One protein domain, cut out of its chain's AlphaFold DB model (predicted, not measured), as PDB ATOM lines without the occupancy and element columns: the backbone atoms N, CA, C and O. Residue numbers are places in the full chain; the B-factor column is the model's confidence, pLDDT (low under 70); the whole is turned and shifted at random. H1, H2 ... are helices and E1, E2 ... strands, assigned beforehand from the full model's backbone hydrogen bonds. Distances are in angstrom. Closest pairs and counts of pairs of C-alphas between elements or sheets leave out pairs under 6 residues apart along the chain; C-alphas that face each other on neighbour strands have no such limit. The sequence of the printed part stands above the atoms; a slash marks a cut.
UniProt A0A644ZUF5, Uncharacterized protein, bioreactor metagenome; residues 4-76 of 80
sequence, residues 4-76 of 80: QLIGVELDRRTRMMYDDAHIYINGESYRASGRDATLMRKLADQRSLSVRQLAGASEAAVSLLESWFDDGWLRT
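AT A GLANCE: This is residues 4 to 76 of the 80 residues of an uncharacterized protein of bioreactor metagenome (UniProt A0A644ZUF5). A small antiparallel sheet, E2 E3 E4, has the helix H1 packed over one face, and a second long helix, H3, runs loosely beside H1 without packing on the sheet. The short strand E1 is tied by short antiparallel pairings to residues 48 to 49, which follow H1, and to residues 74 to 75, which follow H3, while the small helix H2 lies away from the sheet. The printed part has 73 residues with four named strands and three named helices, in the order E1 E2 E3 E4 H1 H2 H3, and its class is mixed, helices and strands. It is compact and rounded, with a radius of gyration of the C-alphas of 10.9 A and spans of 28 by 27 by 20 A.

HOW THE PARTS SIT: E1, residues 8 to 10, pairs with no named strand. E2, residues 16 to 18, and E3, residues 22 to 25, form an antiparallel hairpin at 167 degrees, with N 17 and O 24 at 2.8 A, within hydrogen-bond range. E3 and E4, residues 28 to 31, form the next antiparallel hairpin at 154 degrees, with N 23 and O 30 at 2.9 A, also within range. The three strands make a meander, each strand the antiparallel neighbour of the one before, and E2 and E4 are its edge strands. H1, residues 34 to 46, is on this sheet at a height over the sheet of 8.9 A, over E2 and E3, and makes two layers with it, a helix on one face of a sheet. It runs slantwise to the strands, at 42 degrees to E2 on the local plane. The closest C-alphas of E2 and H1 are those of Met 16 and Ala 44, 5.5 A apart. H2, residues 51 to 54, is close to H1 but not clearly touching; their closest C-alphas, of Leu 39 and Gln 53, are 7.5 A apart. H3, residues 59 to 70, is close to H1 but not clearly touching, with the C-alphas of Asp 36 and Ala 61 closest at 6.4 A. The two run the same way at a shallow tilt of 30 degrees. H3 is not on the sheet, and E1 and H3 are near each other. In H1 and H3 every O i to N i+4 pair is within hydrogen-bond range; H2 is too short for such a pair, and its one O i to N i+3 pair is within range.

IN THESE COORDINATES: E1 begins at C-alpha 8 (44.631, -55.554, 17.510). E1 and E2 measure 6.9 A and 7.1 A from first to last C-alpha, E3 9.9 A and E4 10.5 A. H1 is 18.5 A long from C-alpha 34 (42.446, -39.082, 29.531), H2 5.1 A, and H3 16.5 A, ending at C-alpha 70 (49.813, -49.977, 7.968).

THE WHOLE: The two C-alphas farthest apart, those of Leu 5 and Asp 20, are 29.1 A apart. The printed part, residues 4 to 76, has no cut, and the six links between its named elements are tight. The mean pLDDT of the printed part is 94.4, and no printed residue is under 70.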
ATOM      1  N   GLN A   4      37.915 -51.684  15.091       90.00
ATOM      2  CA  GLN A   4      36.920 -51.779  16.151       90.00
ATOM      3  C   GLN A   4      36.030 -53.018  16.009       90.00
ATOM      4  O   GLN A   4      35.330 -53.336  16.964       90.00
ATOM      5  N   LEU A   5      36.091 -53.749  14.886       91.19
ATOM      6  CA  LEU A   5      35.374 -55.013  14.665       91.19
ATOM      7  C   LEU A   5      36.229 -56.271  14.873       91.19
ATOM      8  O   LEU A   5      35.673 -57.360  14.998       91.19
ATOM      9  N   ILE A   6      37.557 -56.135  14.935       92.06
ATOM     10  CA  ILE A   6      38.494 -57.274  14.970       92.06
ATOM     11  C   ILE A   6      39.441 -57.272  16.178       92.06
ATOM     12  O   ILE A   6      39.836 -58.341  16.638       92.06
ATOM     13  N   GLY A   7      39.758 -56.112  16.759       94.38
ATOM     14  CA  GLY A   7      40.824 -56.011  17.758       94.38
ATOM     15  C   GLY A   7      42.209 -55.877  17.123       94.38
ATOM     16  O   GLY A   7      42.361 -55.957  15.905       94.38
ATOM     17  N   VAL A   8      43.231 -55.668  17.951       96.50
ATOM     18  CA  VAL A   8      44.631 -55.554  17.510       96.50
ATOM     19  C   VAL A   8      45.599 -56.172  18.506       96.50
ATOM     20  O   VAL A   8      45.325 -56.216  19.704       96.50
ATOM     21  N   GLU A   9      46.769 -56.566  18.016       97.31
ATOM     22  CA  GLU A   9      47.932 -56.955  18.814       97.31
ATOM     23  C   GLU A   9      49.181 -56.214  18.341       97.31
ATOM     24  O   GLU A   9      49.347 -55.959  17.148       97.31
ATOM     25  N   LEU A  10      50.092 -55.904  19.263       97.69
ATOM     26  CA  LEU A  10      51.422 -55.416  18.912       97.69
ATOM     27  C   LEU A  10      52.209 -56.531  18.235       97.69
ATOM     28  O   LEU A  10      52.439 -57.592  18.826       97.69
ATOM     29  N   ASP A  11      52.721 -56.238  17.042       97.25
ATOM     30  CA  ASP A  11      53.655 -57.129  16.370       97.25
ATOM     31  C   ASP A  11      54.868 -57.416  17.269       97.25
ATOM     32  O   ASP A  11      55.295 -56.587  18.083       97.25
ATOM     33  N   ARG A  12      55.444 -58.613  17.140       94.06
ATOM     34  CA  ARG A  12      56.569 -59.067  17.970       94.06
ATOM     35  C   ARG A  12      57.794 -58.158  17.844       94.06
ATOM     36  O   ARG A  12      58.582 -58.093  18.787       94.06
ATOM     37  N   ARG A  13      57.952 -57.449  16.720       95.69
ATOM     38  CA  ARG A  13      59.035 -56.472  16.504       95.69
ATOM     39  C   ARG A  13      58.770 -55.110  17.146       95.69
ATOM     40  O   ARG A  13      59.706 -54.329  17.304       95.69
ATOM     41  N   THR A  14      57.526 -54.834  17.532       97.50
ATOM     42  CA  THR A  14      57.095 -53.532  18.040       97.50
ATOM     43  C   THR A  14      57.454 -53.351  19.504       97.50
ATOM     44  O   THR A  14      57.055 -54.132  20.381       97.50
ATOM     45  N   ARG A  15      58.179 -52.263  19.767       97.12
ATOM     46  CA  ARG A  15      58.540 -51.798  21.102       97.12
ATOM     47  C   ARG A  15      57.708 -50.576  21.431       97.12
ATOM     48  O   ARG A  15      57.844 -49.547  20.776       97.12
ATOM     49  N   MET A  16      56.878 -50.712  22.453       97.06
ATOM     50  CA  MET A  16      56.012 -49.654  22.949       97.06
ATOM     51  C   MET A  16      56.336 -49.402  24.423       97.06
ATOM     52  O   MET A  16      56.552 -50.347  25.181       97.06
ATOM     53  N   MET A  17      56.413 -48.136  24.807       96.12
ATOM     54  CA  MET A  17      56.648 -47.658  26.169       96.12
ATOM     55  C   MET A  17      55.748 -46.452  26.421       96.12
ATOM     56  O   MET A  17      55.202 -45.867  25.487       96.12
ATOM     57  N   TYR A  18      55.597 -46.049  27.673       96.25
ATOM     58  CA  TYR A  18      54.877 -44.829  28.008       96.25
ATOM     59  C   TYR A  18      55.437 -44.188  29.270       96.25
ATOM     60  O   TYR A  18      56.069 -44.857  30.089       96.25
ATOM     61  N   ASP A  19      55.174 -42.897  29.414       94.00
ATOM     62  CA  ASP A  19      55.294 -42.160  30.667       94.00
ATOM     63  C   ASP A  19      53.932 -41.547  31.049       94.00
ATOM     64  O   ASP A  19      52.881 -41.938  30.527       94.00
ATOM     65  N   ASP A  20      53.929 -40.608  31.994       88.38
ATOM     66  CA  ASP A  20      52.704 -39.961  32.471       88.38
ATOM     67  C   ASP A  20      51.940 -39.187  31.378       88.38
ATOM     68  O   ASP A  20      50.717 -39.041  31.473       88.38
ATOM     69  N   ALA A  21      52.631 -38.699  30.342       88.25
ATOM     70  CA  ALA A  21      52.096 -37.789  29.327       88.25
ATOM     71  C   ALA A  21      52.270 -38.269  27.871       88.25
ATOM     72  O   ALA A  21      51.600 -37.745  26.972       88.25
ATOM     73  N   HIS A  22      53.150 -39.236  27.620       93.38
ATOM     74  CA  HIS A  22      53.539 -39.664  26.284       93.38
ATOM     75  C   HIS A  22      53.512 -41.179  26.123       93.38
ATOM     76  O   HIS A  22      53.827 -41.949  27.027       93.38
ATOM     77  N   ILE A  23      53.180 -41.585  24.905       95.19
ATOM     78  CA  ILE A  23      53.337 -42.938  24.396       95.19
ATOM     79  C   ILE A  23      54.507 -42.921  23.424       95.19
ATOM     80  O   ILE A  23      54.548 -42.087  22.522       95.19
ATOM     81  N   TYR A  24      55.428 -43.855  23.595       96.19
ATOM     82  CA  TYR A  24      56.563 -44.063  22.716       96.19
ATOM     83  C   TYR A  24      56.391 -45.384  21.978       96.19
ATOM     84  O   TYR A  24      56.095 -46.404  22.601       96.19
ATOM     85  N   ILE A  25      56.605 -45.398  20.669       97.62
ATOM     86  CA  ILE A  25      56.528 -46.616  19.860       97.62
ATOM     87  C   ILE A  25      57.557 -46.557  18.736       97.62
ATOM     88  O   ILE A  25      57.606 -45.595  17.983       97.62
ATOM     89  N   ASN A  26      58.436 -47.558  18.661       96.69
ATOM     90  CA  ASN A  26      59.462 -47.695  17.615       96.69
ATOM     91  C   ASN A  26      60.287 -46.420  17.300       96.69
ATOM     92  O   ASN A  26      60.787 -46.262  16.191       96.69
ATOM     93  N   GLY A  27      60.491 -45.541  18.288       94.94
ATOM     94  CA  GLY A  27      61.240 -44.285  18.138       94.94
ATOM     95  C   GLY A  27      60.368 -43.041  17.939       94.94
ATOM     96  O   GLY A  27      60.883 -41.931  18.042       94.94
ATOM     97  N   GLU A  28      59.064 -43.207  17.735       95.88
ATOM     98  CA  GLU A  28      58.090 -42.119  17.698       95.88
ATOM     99  C   GLU A  28      57.475 -41.849  19.071       95.88
ATOM    100  O   GLU A  28      57.435 -42.729  19.933       95.88
ATOM    101  N   SER A  29      56.995 -40.620  19.274       94.31
ATOM    102  CA  SER A  29      56.381 -40.172  20.525       94.31
ATOM    103  C   SER A  29      55.086 -39.412  20.271       94.31
ATOM    104  O   SER A  29      55.070 -38.447  19.506       94.31
ATOM    105  N   TYR A  30      54.034 -39.780  20.991       92.44
ATOM    106  CA  TYR A  30      52.700 -39.212  20.856       92.44
ATOM    107  C   TYR A  30      52.187 -38.750  22.210       92.44
ATOM    108  O   TYR A  30      52.355 -39.432  23.219       92.44
ATOM    109  N   ARG A  31      51.516 -37.597  22.239       91.81
ATOM    110  CA  ARG A  31      50.779 -37.166  23.428       91.81
ATOM    111  C   ARG A  31      49.449 -37.892  23.486       91.81
ATOM    112  O   ARG A  31      48.652 -37.793  22.559       91.81
ATOM    113  N   ALA A  32      49.192 -38.550  24.605       86.44
ATOM    114  CA  ALA A  32      47.892 -39.113  24.907       86.44
ATOM    115  C   ALA A  32      47.458 -38.614  26.282       86.44
ATOM    116  O   ALA A  32      48.257 -38.523  27.210       86.44
ATOM    117  N   SER A  33      46.176 -38.299  26.436       88.00
ATOM    118  CA  SER A  33      45.608 -37.921  27.730       88.00
ATOM    119  C   SER A  33      44.253 -38.590  27.941       88.00
ATOM    120  O   SER A  33      43.678 -39.177  27.022       88.00
ATOM    121  N   GLY A  34      43.765 -38.565  29.181       90.38
ATOM    122  CA  GLY A  34      42.446 -39.082  29.531       90.38
ATOM    123  C   GLY A  34      42.232 -40.552  29.151       90.38
ATOM    124  O   GLY A  34      43.002 -41.444  29.531       90.38
ATOM    125  N   ARG A  35      41.138 -40.809  28.429       89.88
ATOM    126  CA  ARG A  35      40.706 -42.163  28.068       89.88
ATOM    127  C   ARG A  35      41.658 -42.830  27.075       89.88
ATOM    128  O   ARG A  35      42.001 -43.993  27.281       89.88
ATOM    129  N   ASP A  36      42.137 -42.090  26.080       90.81
ATOM    130  CA  ASP A  36      43.043 -42.625  25.061       90.81
ATOM    131  C   ASP A  36      44.413 -42.957  25.656       90.81
ATOM    132  O   ASP A  36      44.956 -44.015  25.360       90.81
ATOM    133  N   ALA A  37      44.928 -42.153  26.597       92.31
ATOM    134  CA  ALA A  37      46.143 -42.519  27.338       92.31
ATOM    135  C   ALA A  37      45.986 -43.857  28.060       92.31
ATOM    136  O   ALA A  37      46.871 -44.705  28.028       92.31
ATOM    137  N   THR A  38      44.838 -44.071  28.700       94.00
ATOM    138  CA  THR A  38      44.567 -45.323  29.414       94.00
ATOM    139  C   THR A  38      44.472 -46.508  28.454       94.00
ATOM    140  O   THR A  38      44.989 -47.580  28.762       94.00
ATOM    141  N   LEU A  39      43.872 -46.311  27.279       94.75
ATOM    142  CA  LEU A  39      43.807 -47.324  26.231       94.75
ATOM    143  C   LEU A  39      45.200 -47.667  25.675       94.75
ATOM    144  O   LEU A  39      45.541 -48.842  25.577       94.75
ATOM    145  N   MET A  40      46.024 -46.661  25.375       95.50
ATOM    146  CA  MET A  40      47.373 -46.854  24.830       95.50
ATOM    147  C   MET A  40      48.322 -47.505  25.840       95.50
ATOM    148  O   MET A  40      49.092 -48.389  25.472       95.50
ATOM    149  N   ARG A  41      48.224 -47.146  27.126       95.50
ATOM    150  CA  ARG A  41      48.949 -47.837  28.206       95.50
ATOM    151  C   ARG A  41      48.573 -49.309  28.280       95.50
ATOM    152  O   ARG A  41      49.439 -50.171  28.351       95.50
ATOM    153  N   LYS A  42      47.276 -49.603  28.169       95.88
ATOM    154  CA  LYS A  42      46.785 -50.978  28.148       95.88
ATOM    155  C   LYS A  42      47.330 -51.767  26.961       95.88
ATOM    156  O   LYS A  42      47.733 -52.909  27.150       95.88
ATOM    157  N   LEU A  43      47.385 -51.163  25.773       96.94
ATOM    158  CA  LEU A  43      48.009 -51.779  24.601       96.94
ATOM    159  C   LEU A  43      49.502 -52.046  24.828       96.94
ATOM    160  O   LEU A  43      49.975 -53.117  24.469       96.94
ATOM    161  N   ALA A  44      50.237 -51.122  25.449       96.38
ATOM    162  CA  ALA A  44      51.650 -51.326  25.762       96.38
ATOM    163  C   ALA A  44      51.866 -52.485  26.753       96.38
ATOM    164  O   ALA A  44      52.717 -53.344  26.515       96.38
ATOM    165  N   ASP A  45      51.065 -52.541  27.822       96.19
ATOM    166  CA  ASP A  45      51.189 -53.546  28.884       96.19
ATOM    167  C   ASP A  45      50.711 -54.934  28.435       96.19
ATOM    168  O   ASP A  45      51.374 -55.944  28.663       96.19
ATOM    169  N   GLN A  46      49.534 -54.997  27.809       96.06
ATOM    170  CA  GLN A  46      48.874 -56.254  27.437       96.06
ATOM    171  C   GLN A  46      49.275 -56.738  26.048       96.06
ATOM    172  O   GLN A  46      49.024 -57.888  25.705       96.06
ATOM    173  N   ARG A  47      49.888 -55.862  25.246       96.25
ATOM    174  CA  ARG A  47      50.243 -56.095  23.843       96.25
ATOM    175  C   ARG A  47      49.060 -56.422  22.938       96.25
ATOM    176  O   ARG A  47      49.277 -56.791  21.790       96.25
ATOM    177  N   SER A  48      47.833 -56.243  23.411       96.38
ATOM    178  CA  SER A  48      46.618 -56.432  22.633       96.38
ATOM    179  C   SER A  48      45.487 -55.541  23.130       96.38
ATOM    180  O   SER A  48      45.446 -55.132  24.293       96.38
ATOM    181  N   LEU A  49      44.564 -55.223  22.224       96.44
ATOM    182  CA  LEU A  49      43.291 -54.587  22.527       96.44
ATOM    183  C   LEU A  49      42.160 -55.368  21.871       96.44
ATOM    184  O   LEU A  49      42.174 -55.627  20.668       96.44
ATOM    185  N   SER A  50      41.136 -55.696  22.655       95.19
ATOM    186  CA  SER A  50      39.937 -56.338  22.120       95.19
ATOM    187  C   SER A  50      38.997 -55.330  21.460       95.19
ATOM    188  O   SER A  50      38.981 -54.148  21.809       95.19
ATOM    189  N   VAL A  51      38.123 -55.825  20.580       94.88
ATOM    190  CA  VAL A  51      36.990 -55.096  19.970       94.88
ATOM    191  C   VAL A  51      36.262 -54.218  20.995       94.88
ATOM    192  O   VAL A  51      36.048 -53.028  20.788       94.88
ATOM    193  N   ARG A  52      35.949 -54.773  22.174       93.75
ATOM    194  CA  ARG A  52      35.226 -54.055  23.237       93.75
ATOM    195  C   ARG A  52      36.011 -52.876  23.816       93.75
ATOM    196  O   ARG A  52      35.410 -51.908  24.273       93.75
ATOM    197  N   GLN A  53      37.335 -52.974  23.858       94.12
ATOM    198  CA  GLN A  53      38.195 -51.893  24.337       94.12
ATOM    199  C   GLN A  53      38.321 -50.802  23.268       94.12
ATOM    200  O   GLN A  53      38.222 -49.622  23.600       94.12
ATOM    201  N   LEU A  54      38.442 -51.202  21.999       93.69
ATOM    202  CA  LEU A  54      38.505 -50.298  20.849       93.69
ATOM    203  C   LEU A  54      37.190 -49.572  20.563       93.69
ATOM    204  O   LEU A  54      37.223 -48.428  20.126       93.69
ATOM    205  N   ALA A  55      36.039 -50.166  20.883       91.94
ATOM    206  CA  ALA A  55      34.727 -49.526  20.731       91.94
ATOM    207  C   ALA A  55      34.590 -48.210  21.524       91.94
ATOM    208  O   ALA A  55      33.699 -47.407  21.266       91.94
ATOM    209  N   GLY A  56      35.447 -47.999  22.524       89.25
ATOM    210  CA  GLY A  56      35.489 -46.780  23.320       89.25
ATOM    211  C   GLY A  56      36.648 -45.840  22.999       89.25
ATOM    212  O   GLY A  56      36.868 -44.916  23.783       89.25
ATOM    213  N   ALA A  57      37.427 -46.119  21.956       92.19
ATOM    214  CA  ALA A  57      38.513 -45.262  21.499       92.19
ATOM    215  C   ALA A  57      37.949 -44.028  20.783       92.19
ATOM    216  O   ALA A  57      36.904 -44.111  20.133       92.19
ATOM    217  N   SER A  58      38.629 -42.888  20.895       93.31
ATOM    218  CA  SER A  58      38.316 -41.736  20.048       93.31
ATOM    219  C   SER A  58      38.661 -42.019  18.581       93.31
ATOM    220  O   SER A  58      39.509 -42.864  18.290       93.31
ATOM    221  N   GLU A  59      38.064 -41.276  17.648       92.31
ATOM    222  CA  GLU A  59      38.423 -41.374  16.223       92.31
ATOM    223  C   GLU A  59      39.917 -41.106  15.986       92.31
ATOM    224  O   GLU A  59      40.551 -41.797  15.193       92.31
ATOM    225  N   ALA A  60      40.509 -40.159  16.722       92.12
ATOM    226  CA  ALA A  60      41.938 -39.868  16.636       92.12
ATOM    227  C   ALA A  60      42.796 -41.056  17.102       92.12
ATOM    228  O   ALA A  60      43.801 -41.379  16.473       92.12
ATOM    229  N   ALA A  61      42.388 -41.733  18.180       93.38
ATOM    230  CA  ALA A  61      43.061 -42.939  18.643       93.38
ATOM    231  C   ALA A  61      42.917 -44.091  17.639       93.38
ATOM    232  O   ALA A  61      43.895 -44.789  17.390       93.38
ATOM    233  N   VAL A  62      41.738 -44.277  17.035       94.00
ATOM    234  CA  VAL A  62      41.528 -45.294  15.992       94.00
ATOM    235  C   VAL A  62      42.401 -45.008  14.773       94.00
ATOM    236  O   VAL A  62      43.119 -45.899  14.338       94.00
ATOM    237  N   SER A  63      42.415 -43.768  14.282       94.25
ATOM    238  CA  SER A  63      43.237 -43.372  13.135       94.25
ATOM    239  C   SER A  63      44.734 -43.583  13.393       94.25
ATOM    240  O   SER A  63      45.455 -44.050  12.513       94.25
ATOM    241  N   LEU A  64      45.202 -43.322  14.620       94.75
ATOM    242  CA  LEU A  64      46.581 -43.608  15.014       94.75
ATOM    243  C   LEU A  64      46.890 -45.115  14.990       94.75
ATOM    244  O   LEU A  64      47.937 -45.524  14.495       94.75
ATOM    245  N   LEU A  65      45.973 -45.943  15.496       95.62
ATOM    246  CA  LEU A  65      46.120 -47.399  15.455       95.62
ATOM    247  C   LEU A  65      46.075 -47.939  14.018       95.62
ATOM    248  O   LEU A  65      46.803 -48.874  13.707       95.62
ATOM    249  N   GLU A  66      45.268 -47.357  13.131       95.75
ATOM    250  CA  GLU A  66      45.269 -47.716  11.707       95.75
ATOM    251  C   GLU A  66      46.617 -47.400  11.050       95.75
ATOM    252  O   GLU A  66      47.169 -48.264  10.376       95.75
ATOM    253  N   SER A  67      47.209 -46.232  11.330       95.88
ATOM    254  CA  SER A  67      48.561 -45.902  10.847       95.88
ATOM    255  C   SER A  67      49.591 -46.932  11.311       95.88
ATOM    256  O   SER A  67      50.356 -47.458  10.511       95.88
ATOM    257  N   TRP A  68      49.582 -47.289  12.600       96.31
ATOM    258  CA  TRP A  68      50.506 -48.294  13.130       96.31
ATOM    259  C   TRP A  68      50.256 -49.694  12.567       96.31
ATOM    260  O   TRP A  68      51.175 -50.513  12.522       96.31
ATOM    261  N   PHE A  69      49.025 -50.004  12.160       96.50
ATOM    262  CA  PHE A  69      48.727 -51.236  11.442       96.50
ATOM    263  C   PHE A  69      49.359 -51.226  10.047       96.50
ATOM    264  O   PHE A  69      50.030 -52.192   9.686       96.50
ATOM    265  N   ASP A  70      49.222 -50.128   9.303       95.94
ATOM    266  CA  ASP A  70      49.813 -49.977   7.968       95.94
ATOM    267  C   ASP A  70      51.353 -50.008   8.007       95.94
ATOM    268  O   ASP A  70      51.989 -50.624   7.147       95.94
ATOM    269  N   ASP A  71      51.964 -49.466   9.065       96.50
ATOM    270  CA  ASP A  71      53.411 -49.558   9.328       96.50
ATOM    271  C   ASP A  71      53.859 -50.970   9.777       96.50
ATOM    272  O   ASP A  71      55.052 -51.272   9.938       96.50
ATOM    273  N   GLY A  72      52.900 -51.874   9.994       96.31
ATOM    274  CA  GLY A  72      53.105 -53.237  10.470       96.31
ATOM    275  C   GLY A  72      53.653 -53.292  11.895       96.31
ATOM    276  O   GLY A  72      54.466 -54.168  12.215       96.31
ATOM    277  N   TRP A  73      53.302 -52.315  12.728       97.25
ATOM    278  CA  TRP A  73      53.575 -52.319  14.165       97.25
ATOM    279  C   TRP A  73      52.450 -52.997  14.947       97.25
ATOM    280  O   TRP A  73      52.687 -53.531  16.035       97.25
ATOM    281  N   LEU A  74      51.250 -53.003  14.373       97.25
ATOM    282  CA  LEU A  74      50.108 -53.784  14.816       97.25
ATOM    283  C   LEU A  74      49.786 -54.889  13.813       97.25
ATOM    284  O   LEU A  74      50.129 -54.818  12.636       97.25
ATOM    285  N   ARG A  75      49.089 -55.905  14.304       95.88
ATOM    286  CA  ARG A  75      48.515 -57.005  13.532       95.88
ATOM    287  C   ARG A  75      47.134 -57.346  14.074       95.88
ATOM    288  O   ARG A  75      46.778 -56.960  15.189       95.88
ATOM    289  N   THR A  76      46.355 -58.069  13.282       94.50
ATOM    290  CA  THR A  76      45.111 -58.663  13.769       94.50
ATOM    291  C   THR A  76      45.435 -59.755  14.791       94.50
ATOM    292  O   THR A  76      46.444 -60.443  14.616       94.50
TER     293      THR A  76